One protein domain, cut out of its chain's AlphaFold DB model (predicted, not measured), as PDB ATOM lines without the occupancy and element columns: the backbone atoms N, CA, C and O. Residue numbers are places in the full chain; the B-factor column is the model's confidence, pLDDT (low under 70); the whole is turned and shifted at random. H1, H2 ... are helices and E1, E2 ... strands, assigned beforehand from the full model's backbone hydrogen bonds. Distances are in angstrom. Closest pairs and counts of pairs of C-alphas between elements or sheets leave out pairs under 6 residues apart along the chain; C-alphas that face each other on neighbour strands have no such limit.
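Overview. This is residues 7 to 90 of the 90 residues of an uncharacterized protein of Acaryochloris marina (strain MBIC 11017) (UniProt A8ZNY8). One long helix, H3, runs along most of an extended rod; H2 folds back along its first part, and a loop swings out past its far end and returns to a small strand hairpin, E1 and E2, beside its middle. The 84 printed residues, mostly helix, run H1, H2, H3, E1, E2, with the two strands antiparallel. The radius of gyration of the C-alphas is 18.9 A, the spans 63 by 25 by 13 A.

Along the chain. Find C-alpha 7 at (33.780, 26.393, 10.326), where H1, residues 7 to 11, begins. H2 is residues 14 to 25, 16.7 A; H3, residues 29 to 57, spans 42.2 A. E1 is residues 82 to 84; E2, residues 87 to 89, ends at (51.035, 25.993, 17.021).

Arrangement. H2 and H3, a helical hairpin, touch through residues 31 to 39 of H3 alone, closest at C-alphas 23 and 32, 5.7 A, at a shallow tilt of 19 degrees, opposite ways. H1 and H3 are near each other, with 9 pairs of C-alphas within 10 A. The closest C-alphas of H3 and E2, 45 and 89, are 6.0 A apart. In the hairpin E1 and E2, N 82 and O 89 are within hydrogen-bond range, 2.9 A. In H1, H2 and H3 every O i to N i+4 pair is within range.

Size, cuts and confidence. C-alphas 27 and 69, the two farthest apart, are 62.6 A apart. The link H3 to E1 is long, 24 residues, of which 65 to 70 stand free. The printed part has no cut, and no printed residue is under 70 in pLDDT.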
ATOM      1  N   LEU A   7      33.083  25.113  10.504       75.12
ATOM      2  CA  LEU A   7      33.780  26.393  10.326       75.12
ATOM      3  C   LEU A   7      32.984  27.616  10.832       75.12
ATOM      4  O   LEU A   7      33.594  28.453  11.490       75.12
ATOM      5  N   PRO A   8      31.657  27.737  10.611       75.00
ATOM      6  CA  PRO A   8      30.894  28.861  11.153       75.00
ATOM      7  C   PRO A   8      30.975  28.952  12.684       75.00
ATOM      8  O   PRO A   8      31.274  30.012  13.214       75.00
ATOM      9  N   ALA A   9      30.843  27.821  13.386       77.44
ATOM     10  CA  ALA A   9      30.908  27.779  14.848       77.44
ATOM     11  C   ALA A   9      32.296  28.159  15.399       77.44
ATOM     12  O   ALA A   9      32.416  28.664  16.510       77.44
ATOM     13  N   VAL A  10      33.353  27.932  14.619       79.38
ATOM     14  CA  VAL A  10      34.728  28.320  14.971       79.38
ATOM     15  C   VAL A  10      34.942  29.814  14.808       79.38
ATOM     16  O   VAL A  10      35.653  30.426  15.599       79.38
ATOM     17  N   LEU A  11      34.327  30.413  13.787       78.56
ATOM     18  CA  LEU A  11      34.373  31.860  13.586       78.56
ATOM     19  C   LEU A  11      33.601  32.614  14.679       78.56
ATOM     20  O   LEU A  11      33.934  33.761  14.967       78.56
ATOM     21  N   ASP A  12      32.653  31.942  15.333       80.25
ATOM     22  CA  ASP A  12      31.931  32.446  16.504       80.25
ATOM     23  C   ASP A  12      32.717  32.284  17.823       80.25
ATOM     24  O   ASP A  12      32.244  32.690  18.888       80.25
ATOM     25  N   HIS A  13      33.930  31.714  17.788       84.38
ATOM     26  CA  HIS A  13      34.769  31.580  18.977       84.38
ATOM     27  C   HIS A  13      35.167  32.957  19.529       84.38
ATOM     28  O   HIS A  13      35.530  33.864  18.776       84.38
ATOM     29  N   HIS A  14      35.154  33.104  20.860       84.94
ATOM     30  CA  HIS A  14      35.407  34.383  21.535       84.94
ATOM     31  C   HIS A  14      36.705  35.055  21.062       84.94
ATOM     32  O   HIS A  14      36.705  36.242  20.750       84.94
ATOM     33  N   ASP A  15      37.783  34.282  20.924       83.81
ATOM     34  CA  ASP A  15      39.079  34.791  20.462       83.81
ATOM     35  C   ASP A  15      39.021  35.363  19.040       83.81
ATOM     36  O   ASP A  15      39.612  36.409  18.767       83.81
ATOM     37  N   VAL A  16      38.268  34.730  18.134       86.75
ATOM     38  CA  VAL A  16      38.088  35.220  16.759       86.75
ATOM     39  C   VAL A  16      37.303  36.526  16.765       86.75
ATOM     40  O   VAL A  16      37.673  37.462  16.057       86.75
ATOM     41  N   LEU A  17      36.273  36.635  17.607       89.81
ATOM     42  CA  LEU A  17      35.492  37.864  17.761       89.81
ATOM     43  C   LEU A  17      36.329  39.010  18.351       89.81
ATOM     44  O   LEU A  17      36.229  40.148  17.882       89.81
ATOM     45  N   VAL A  18      37.188  38.718  19.334       91.06
ATOM     46  CA  VAL A  18      38.135  39.687  19.909       91.06
ATOM     47  C   VAL A  18      39.097  40.197  18.837       91.06
ATOM     48  O   VAL A  18      39.255  41.410  18.690       91.06
ATOM     49  N   GLN A  19      39.688  39.303  18.040       92.56
ATOM     50  CA  GLN A  19      40.585  39.699  16.952       92.56
ATOM     51  C   GLN A  19      39.848  40.447  15.833       92.56
ATOM     52  O   GLN A  19      40.359  41.435  15.316       92.56
ATOM     53  N   ALA A  20      38.616  40.058  15.496       92.31
ATOM     54  CA  ALA A  20      37.801  40.765  14.509       92.31
ATOM     55  C   ALA A  20      37.454  42.193  14.963       92.31
ATOM     56  O   ALA A  20      37.438  43.117  14.145       92.31
ATOM     57  N   LYS A  21      37.204  42.396  16.262       94.38
ATOM     58  CA  LYS A  21      37.046  43.736  16.839       94.38
ATOM     59  C   LYS A  21      38.357  44.524  16.767       94.38
ATOM     60  O   LYS A  21      38.349  45.639  16.255       94.38
ATOM     61  N   ALA A  22      39.471  43.927  17.191       94.00
ATOM     62  CA  ALA A  22      40.786  44.560  17.118       94.00
ATOM     63  C   ALA A  22      41.157  44.956  15.679       94.00
ATOM     64  O   ALA A  22      41.746  46.011  15.462       94.00
ATOM     65  N   LEU A  23      40.770  44.148  14.684       95.88
ATOM     66  CA  LEU A  23      40.998  44.439  13.270       95.88
ATOM     67  C   LEU A  23      40.238  45.689  12.810       95.88
ATOM     68  O   LEU A  23      40.780  46.475  12.038       95.88
ATOM     69  N   LYS A  24      39.002  45.887  13.290       95.50
ATOM     70  CA  LYS A  24      38.201  47.091  12.998       95.50
ATOM     71  C   LYS A  24      38.782  48.350  13.643       95.50
ATOM     72  O   LYS A  24      38.613  49.436  13.103       95.50
ATOM     73  N   GLU A  25      39.431  48.199  14.792       97.00
ATOM     74  CA  GLU A  25      40.015  49.294  15.577       97.00
ATOM     75  C   GLU A  25      41.488  49.566  15.222       97.00
ATOM     76  O   GLU A  25      42.099  50.487  15.766       97.00
ATOM     77  N   ALA A  26      42.078  48.779  14.318       96.62
ATOM     78  CA  ALA A  26      43.482  48.893  13.956       96.62
ATOM     79  C   ALA A  26      43.794  50.241  13.286       96.62
ATOM     80  O   ALA A  26      43.119  50.667  12.349       96.62
ATOM     81  N   THR A  27      44.865  50.897  13.735       96.50
ATOM     82  CA  THR A  27      45.249  52.245  13.275       96.50
ATOM     83  C   THR A  27      46.328  52.229  12.195       96.50
ATOM     84  O   THR A  27      46.676  53.273  11.646       96.50
ATOM     85  N   SER A  28      46.872  51.052  11.866       97.69
ATOM     86  CA  SER A  28      47.907  50.888  10.843       97.69
ATOM     87  C   SER A  28      47.766  49.574  10.079       97.69
ATOM     88  O   SER A  28      47.312  48.564  10.619       97.69
ATOM     89  N   LEU A  29      48.246  49.563   8.831       97.25
ATOM     90  CA  LEU A  29      48.282  48.357   7.997       97.25
ATOM     91  C   LEU A  29      49.097  47.236   8.648       97.25
ATOM     92  O   LEU A  29      48.698  46.077   8.603       97.25
ATOM     93  N   SER A  30      50.215  47.569   9.294       96.69
ATOM     94  CA  SER A  30      51.048  46.578   9.976       96.69
ATOM     95  C   SER A  30      50.286  45.904  11.119       96.69
ATOM     96  O   SER A  30      50.336  44.683  11.240       96.69
ATOM     97  N   GLN A  31      49.522  46.668  11.908       96.44
ATOM     98  CA  GLN A  31      48.664  46.111  12.956       96.44
ATOM     99  C   GLN A  31      47.580  45.193  12.374       96.44
ATOM    100  O   GLN A  31      47.374  44.098  12.893       96.44
ATOM    101  N   MET A  32      46.939  45.594  11.269       97.38
ATOM    102  CA  MET A  32      45.959  44.747  10.574       97.38
ATOM    103  C   MET A  32      46.580  43.419  10.127       97.38
ATOM    104  O   MET A  32      45.989  42.363  10.346       97.38
ATOM    105  N   VAL A  33      47.788  43.458   9.553       95.94
ATOM    106  CA  VAL A  33      48.517  42.255   9.126       95.94
ATOM    107  C   VAL A  33      48.759  41.322  10.311       95.94
ATOM    108  O   VAL A  33      48.411  40.148  10.223       95.94
ATOM    109  N   TYR A  34      49.281  41.822  11.434       93.81
ATOM    110  CA  TYR A  34      49.517  40.982  12.613       93.81
ATOM    111  C   TYR A  34      48.234  40.331  13.138       93.81
ATOM    112  O   TYR A  34      48.228  39.131  13.409       93.81
ATOM    113  N   ILE A  35      47.139  41.089  13.231       95.00
ATOM    114  CA  ILE A  35      45.850  40.568  13.706       95.00
ATOM    115  C   ILE A  35      45.354  39.437  12.799       95.00
ATOM    116  O   ILE A  35      45.003  38.360  13.282       95.00
ATOM    117  N   VAL A  36      45.389  39.635  11.478       94.31
ATOM    118  CA  VAL A  36      44.954  38.608  10.520       94.31
ATOM    119  C   VAL A  36      45.862  37.375  10.564       94.31
ATOM    120  O   VAL A  36      45.362  36.254  10.478       94.31
ATOM    121  N   LEU A  37      47.174  37.541  10.759       94.06
ATOM    122  CA  LEU A  37      48.097  36.414  10.936       94.06
ATOM    123  C   LEU A  37      47.773  35.604  12.201       94.06
ATOM    124  O   LEU A  37      47.754  34.374  12.140       94.06
ATOM    125  N   HIS A  38      47.444  36.264  13.315       90.81
ATOM    126  CA  HIS A  38      47.000  35.587  14.537       90.81
ATOM    127  C   HIS A  38      45.688  34.820  14.336       90.81
ATOM    128  O   HIS A  38      45.579  33.667  14.760       90.81
ATOM    129  N   MET A  39      44.713  35.415  13.643       91.56
ATOM    130  CA  MET A  39      43.470  34.724  13.278       91.56
ATOM    131  C   MET A  39      43.743  33.510  12.376       91.56
ATOM    132  O   MET A  39      43.165  32.441  12.575       91.56
ATOM    133  N   GLY A  40      44.663  33.649  11.417       90.38
ATOM    134  CA  GLY A  40      45.105  32.556  10.553       90.38
ATOM    135  C   GLY A  40      45.773  31.418  11.327       90.38
ATOM    136  O   GLY A  40      45.489  30.254  11.056       90.38
ATOM    137  N   LEU A  41      46.607  31.735  12.323       91.75
ATOM    138  CA  LEU A  41      47.248  30.745  13.194       91.75
ATOM    139  C   LEU A  41      46.216  29.966  14.025       91.75
ATOM    140  O   LEU A  41      46.319  28.744  14.131       91.75
ATOM    141  N   PHE A  42      45.196  30.650  14.556       89.81
ATOM    142  CA  PHE A  42      44.078  30.007  15.255       89.81
ATOM    143  C   PHE A  42      43.331  29.028  14.339       89.81
ATOM    144  O   PHE A  42      43.140  27.863  14.692       89.81
ATOM    145  N   LEU A  43      42.975  29.469  13.129       88.62
ATOM    146  CA  LEU A  43      42.292  28.618  12.157       88.62
ATOM    147  C   LEU A  43      43.155  27.418  11.739       88.62
ATOM    148  O   LEU A  43      42.649  26.300  11.635       88.62
ATOM    149  N   ALA A  44      44.454  27.633  11.523       90.00
ATOM    150  CA  ALA A  44      45.394  26.577  11.166       90.00
ATOM    151  C   ALA A  44      45.480  25.503  12.258       90.00
ATOM    152  O   ALA A  44      45.384  24.314  11.948       90.00
ATOM    153  N   ARG A  45      45.605  25.912  13.528       90.38
ATOM    154  CA  ARG A  45      45.572  24.999  14.677       90.38
ATOM    155  C   ARG A  45      44.293  24.172  14.678       90.38
ATOM    156  O   ARG A  45      44.364  22.947  14.719       90.38
ATOM    157  N   TRP A  46      43.144  24.836  14.600       88.38
ATOM    158  CA  TRP A  46      41.852  24.166  14.689       88.38
ATOM    159  C   TRP A  46      41.648  23.135  13.567       88.38
ATOM    160  O   TRP A  46      41.259  21.999  13.829       88.38
ATOM    161  N   LEU A  47      41.984  23.489  12.320       88.69
ATOM    162  CA  LEU A  47      41.894  22.563  11.184       88.69
ATOM    163  C   LEU A  47      42.813  21.345  11.346       88.69
ATOM    164  O   LEU A  47      42.448  20.239  10.947       88.69
ATOM    165  N   LEU A  48      44.006  21.537  11.915       89.38
ATOM    166  CA  LEU A  48      44.923  20.435  12.196       89.38
ATOM    167  C   LEU A  48      44.387  19.528  13.306       89.38
ATOM    168  O   LEU A  48      44.432  18.309  13.151       89.38
ATOM    169  N   GLU A  49      43.854  20.089  14.391       88.81
ATOM    170  CA  GLU A  49      43.243  19.317  15.483       88.81
ATOM    171  C   GLU A  49      42.035  18.495  14.996       88.81
ATOM    172  O   GLU A  49      41.916  17.313  15.344       88.81
ATOM    173  N   ASP A  50      41.183  19.068  14.139       87.94
ATOM    174  CA  ASP A  50      40.054  18.359  13.522       87.94
ATOM    175  C   ASP A  50      40.528  17.212  12.615       87.94
ATOM    176  O   ASP A  50      40.098  16.065  12.766       87.94
ATOM    177  N   GLU A  51      41.489  17.475  11.725       88.69
ATOM    178  CA  GLU A  51      42.021  16.455  10.816       88.69
ATOM    179  C   GLU A  51      42.733  15.327  11.573       88.69
ATOM    180  O   GLU A  51      42.565  14.147  11.242       88.69
ATOM    181  N   LEU A  52      43.501  15.652  12.614       87.88
ATOM    182  CA  LEU A  52      44.106  14.648  13.483       87.88
ATOM    183  C   LEU A  52      43.025  13.822  14.188       87.88
ATOM    184  O   LEU A  52      43.135  12.596  14.245       87.88
ATOM    185  N   SER A  53      41.962  14.464  14.681       87.50
ATOM    186  CA  SER A  53      40.849  13.784  15.356       87.50
ATOM    187  C   SER A  53      40.115  12.842  14.409       87.50
ATOM    188  O   SER A  53      39.776  11.712  14.776       87.50
ATOM    189  N   ARG A  54      39.914  13.267  13.161       87.50
ATOM    190  CA  ARG A  54      39.342  12.446  12.094       87.50
ATOM    191  C   ARG A  54      40.224  11.234  11.786       87.50
ATOM    192  O   ARG A  54      39.717  10.115  11.692       87.50
ATOM    193  N   ARG A  55      41.542  11.428  11.671       85.81
ATOM    194  CA  ARG A  55      42.503  10.331  11.447       85.81
ATOM    195  C   ARG A  55      42.526   9.346  12.608       85.81
ATOM    196  O   ARG A  55      42.500   8.147  12.364       85.81
ATOM    197  N   ALA A  56      42.501   9.835  13.846       84.38
ATOM    198  CA  ALA A  56      42.503   8.993  15.040       84.38
ATOM    199  C   ALA A  56      41.265   8.081  15.137       84.38
ATOM    200  O   ALA A  56      41.359   6.977  15.666       84.38
ATOM    201  N   LYS A  57      40.114   8.521  14.607       85.19
ATOM    202  CA  LYS A  57      38.873   7.727  14.547       85.19
ATOM    203  C   LYS A  57      38.838   6.726  13.388       85.19
ATOM    204  O   LYS A  57      37.970   5.857  13.366       85.19
ATOM    205  N   THR A  58      39.727   6.858  12.405       83.00
ATOM    206  CA  THR A  58      39.736   5.967  11.240       83.00
ATOM    207  C   THR A  58      40.287   4.604  11.653       83.00
ATOM    208  O   THR A  58      41.353   4.521  12.257       83.00
ATOM    209  N   VAL A  59      39.557   3.529  11.334       71.81
ATOM    210  CA  VAL A  59      39.999   2.160  11.627       71.81
ATOM    211  C   VAL A  59      41.284   1.887  10.850       71.81
ATOM    212  O   VAL A  59      41.303   1.944   9.623       71.81
ATOM    213  N   PHE A  60      42.357   1.607  11.582       78.88
ATOM    214  CA  PHE A  60      43.667   1.300  11.031       78.88
ATOM    215  C   PHE A  60      44.115  -0.070  11.535       78.88
ATOM    216  O   PHE A  60      44.143  -0.323  12.744       78.88
ATOM    217  N   GLU A  61      44.466  -0.965  10.613       82.06
ATOM    218  CA  GLU A  61      45.111  -2.223  10.970       82.06
ATOM    219  C   GLU A  61      46.563  -1.950  11.346       82.06
ATOM    220  O   GLU A  61      47.410  -1.662  10.505       82.06
ATOM    221  N   TRP A  62      46.850  -2.030  12.643       83.94
ATOM    222  CA  TRP A  62      48.208  -1.860  13.133       83.94
ATOM    223  C   TRP A  62      49.115  -2.986  12.626       83.94
ATOM    224  O   TRP A  62      48.849  -4.156  12.938       83.94
ATOM    225  N   PRO A  63      50.202  -2.667  11.898       87.25
ATOM    226  CA  PRO A  63      51.127  -3.686  11.439       87.25
ATOM    227  C   PRO A  63      51.888  -4.293  12.623       87.25
ATOM    228  O   PRO A  63      51.946  -3.738  13.727       87.25
ATOM    229  N   ARG A  64      52.490  -5.461  12.399       92.88
ATOM    230  CA  ARG A  64      53.451  -6.038  13.347       92.88
ATOM    231  C   ARG A  64      54.780  -5.286  13.259       92.88
ATOM    232  O   ARG A  64      55.158  -4.814  12.190       92.88
ATOM    233  N   CYS A  65      55.495  -5.193  14.377       90.69
ATOM    234  CA  CYS A  65      56.835  -4.616  14.407       90.69
ATOM    235  C   CYS A  65      57.790  -5.430  13.510       90.69
ATOM    236  O   CYS A  65      57.886  -6.644  13.710       90.69
ATOM    237  N   PRO A  66      58.533  -4.803  12.578       91.81
ATOM    238  CA  PRO A  66      59.444  -5.522  11.684       91.81
ATOM    239  C   PRO A  66      60.651  -6.134  12.414       91.81
ATOM    240  O   PRO A  66      61.263  -7.059  11.896       91.81
ATOM    241  N   THR A  67      60.984  -5.646  13.615       95.75
ATOM    242  CA  THR A  67      62.135  -6.123  14.398       95.75
ATOM    243  C   THR A  67      61.767  -7.231  15.387       95.75
ATOM    244  O   THR A  67      62.521  -8.186  15.531       95.75
ATOM    245  N   CYS A  68      60.632  -7.118  16.093       95.38
ATOM    246  CA  CYS A  68      60.269  -8.048  17.177       95.38
ATOM    247  C   CYS A  68      58.940  -8.795  16.977       95.38
ATOM    248  O   CYS A  68      58.592  -9.643  17.792       95.38
ATOM    249  N   GLY A  69      58.169  -8.490  15.928       92.88
ATOM    250  CA  GLY A  69      56.909  -9.175  15.614       92.88
ATOM    251  C   GLY A  69      55.709  -8.818  16.503       92.88
ATOM    252  O   GLY A  69      54.584  -9.194  16.168       92.88
ATOM    253  N   THR A  70      55.904  -8.064  17.591       92.50
ATOM    254  CA  THR A  70      54.821  -7.600  18.474       92.50
ATOM    255  C   THR A  70      53.837  -6.693  17.727       92.50
ATOM    256  O   THR A  70      54.234  -5.908  16.861       92.50
ATOM    257  N   ARG A  71      52.541  -6.789  18.060       89.19
ATOM    258  CA  ARG A  71      51.496  -5.920  17.498       89.19
ATOM    259  C   ARG A  71      51.739  -4.471  17.921       89.19
ATOM    260  O   ARG A  71      51.923  -4.197  19.105       89.19
ATOM    261  N   LEU A  72      51.744  -3.551  16.957       87.81
ATOM    262  CA  LEU A  72      51.804  -2.125  17.261       87.81
ATOM    263  C   LEU A  72      50.440  -1.637  17.759       87.81
ATOM    264  O   LEU A  72      49.395  -2.157  17.377       87.81
ATOM    265  N   HIS A  73      50.460  -0.627  18.616       84.56
ATOM    266  CA  HIS A  73      49.270   0.044  19.123       84.56
ATOM    267  C   HIS A  73      49.525   1.549  19.118       84.56
ATOM    268  O   HIS A  73      50.680   1.983  19.207       84.56
ATOM    269  N   SER A  74      48.466   2.356  19.015       81.00
ATOM    270  CA  SER A  74      48.619   3.793  19.230       81.00
ATOM    271  C   SER A  74      49.095   4.048  20.659       81.00
ATOM    272  O   SER A  74      48.684   3.375  21.603       81.00
ATOM    273  N   LYS A  75      49.951   5.057  20.824       82.81
ATOM    274  CA  LYS A  75      50.345   5.570  22.144       82.81
ATOM    275  C   LYS A  75      49.349   6.600  22.696       82.81
ATOM    276  O   LYS A  75      49.594   7.188  23.739       82.81
ATOM    277  N   GLY A  76      48.235   6.815  21.995       82.75
ATOM    278  CA  GLY A  76      47.297   7.894  22.273       82.75
ATOM    279  C   GLY A  76      47.766   9.242  21.724       82.75
ATOM    280  O   GLY A  76      48.572   9.309  20.793       82.75
ATOM    281  N   TRP A  77      47.198  10.303  22.287       82.62
ATOM    282  CA  TRP A  77      47.514  11.684  21.946       82.62
ATOM    283  C   TRP A  77      48.782  12.144  22.650       82.62
ATOM    284  O   TRP A  77      49.001  11.839  23.819       82.62
ATOM    285  N   GLU A  78      49.587  12.917  21.938       85.81
ATOM    286  CA  GLU A  78      50.794  13.540  22.464       85.81
ATOM    287  C   GLU A  78      50.771  15.017  22.077       85.81
ATOM    288  O   GLU A  78      50.397  15.349  20.949       85.81
ATOM    289  N   SER A  79      51.144  15.892  23.013       86.31
ATOM    290  CA  SER A  79      51.281  17.324  22.736       86.31
ATOM    291  C   SER A  79      52.396  17.548  21.716       86.31
ATOM    292  O   SER A  79      53.445  16.902  21.774       86.31
ATOM    293  N   ARG A  80      52.158  18.439  20.750       86.81
ATOM    294  CA  ARG A  80      53.104  18.731  19.672       86.81
ATOM    295  C   ARG A  80      53.163  20.222  19.434       86.81
ATOM    296  O   ARG A  80      52.142  20.849  19.200       86.81
ATOM    297  N   GLN A  81      54.379  20.744  19.383       91.44
ATOM    298  CA  GLN A  81      54.626  22.093  18.906       91.44
ATOM    299  C   GLN A  81      55.050  22.056  17.438       91.44
ATOM    300  O   GLN A  81      55.906  21.258  17.048       91.44
ATOM    301  N   MET A  82      54.476  22.939  16.626       91.69
ATOM    302  CA  MET A  82      54.839  23.101  15.220       91.69
ATOM    303  C   MET A  82      55.159  24.562  14.912       91.69
ATOM    304  O   MET A  82      54.316  25.440  15.089       91.69
ATOM    305  N   GLN A  83      56.367  24.812  14.403       94.31
ATOM    306  CA  GLN A  83      56.751  26.114  13.862       94.31
ATOM    307  C   GLN A  83      56.138  26.288  12.468       94.31
ATOM    308  O   GLN A  83      56.346  25.459  11.580       94.31
ATOM    309  N   THR A  84      55.407  27.381  12.265       90.50
ATOM    310  CA  THR A  84      54.821  27.759  10.970       90.50
ATOM    311  C   THR A  84      55.358  29.111  10.503       90.50
ATOM    312  O   THR A  84      56.047  29.811  11.250       90.50
ATOM    313  N   LEU A  85      55.005  29.500   9.273       87.81
ATOM    314  CA  LEU A  85      55.312  30.826   8.724       87.81
ATOM    315  C   LEU A  85      54.680  31.972   9.531       87.81
ATOM    316  O   LEU A  85      55.179  33.091   9.483       87.81
ATOM    317  N   VAL A  86      53.587  31.700  10.250       87.62
ATOM    318  CA  VAL A  86      52.772  32.715  10.939       87.62
ATOM    319  C   VAL A  86      52.838  32.603  12.468       87.62
ATOM    320  O   VAL A  86      52.133  33.321  13.168       87.62
ATOM    321  N   GLY A  87      53.696  31.722  12.996       90.06
ATOM    322  CA  GLY A  87      53.902  31.519  14.432       90.06
ATOM    323  C   GLY A  87      53.938  30.048  14.845       90.06
ATOM    324  O   GLY A  87      53.953  29.148  14.004       90.06
ATOM    325  N   ASN A  88      53.955  29.802  16.154       92.81
ATOM    326  CA  ASN A  88      53.936  28.456  16.725       92.81
ATOM    327  C   ASN A  88      52.510  27.981  16.999       92.81
ATOM    328  O   ASN A  88      51.723  28.698  17.613       92.81
ATOM    329  N   ILE A  89      52.215  26.749  16.592       90.94
ATOM    330  CA  ILE A  89      51.035  25.993  17.021       90.94
ATOM    331  C   ILE A  89      51.461  25.090  18.182       90.94
ATOM    332  O   ILE A  89      52.536  24.493  18.109       90.94
ATOM    333  N   TYR A  90      50.628  25.005  19.222       83.69
ATOM    334  CA  TYR A  90      50.845  24.212  20.439       83.69
ATOM    335  C   TYR A  90      49.683  23.258  20.690       83.69
ATOM    336  O   TYR A  90      48.540  23.686  20.417       83.69
TER     337      TYR A  90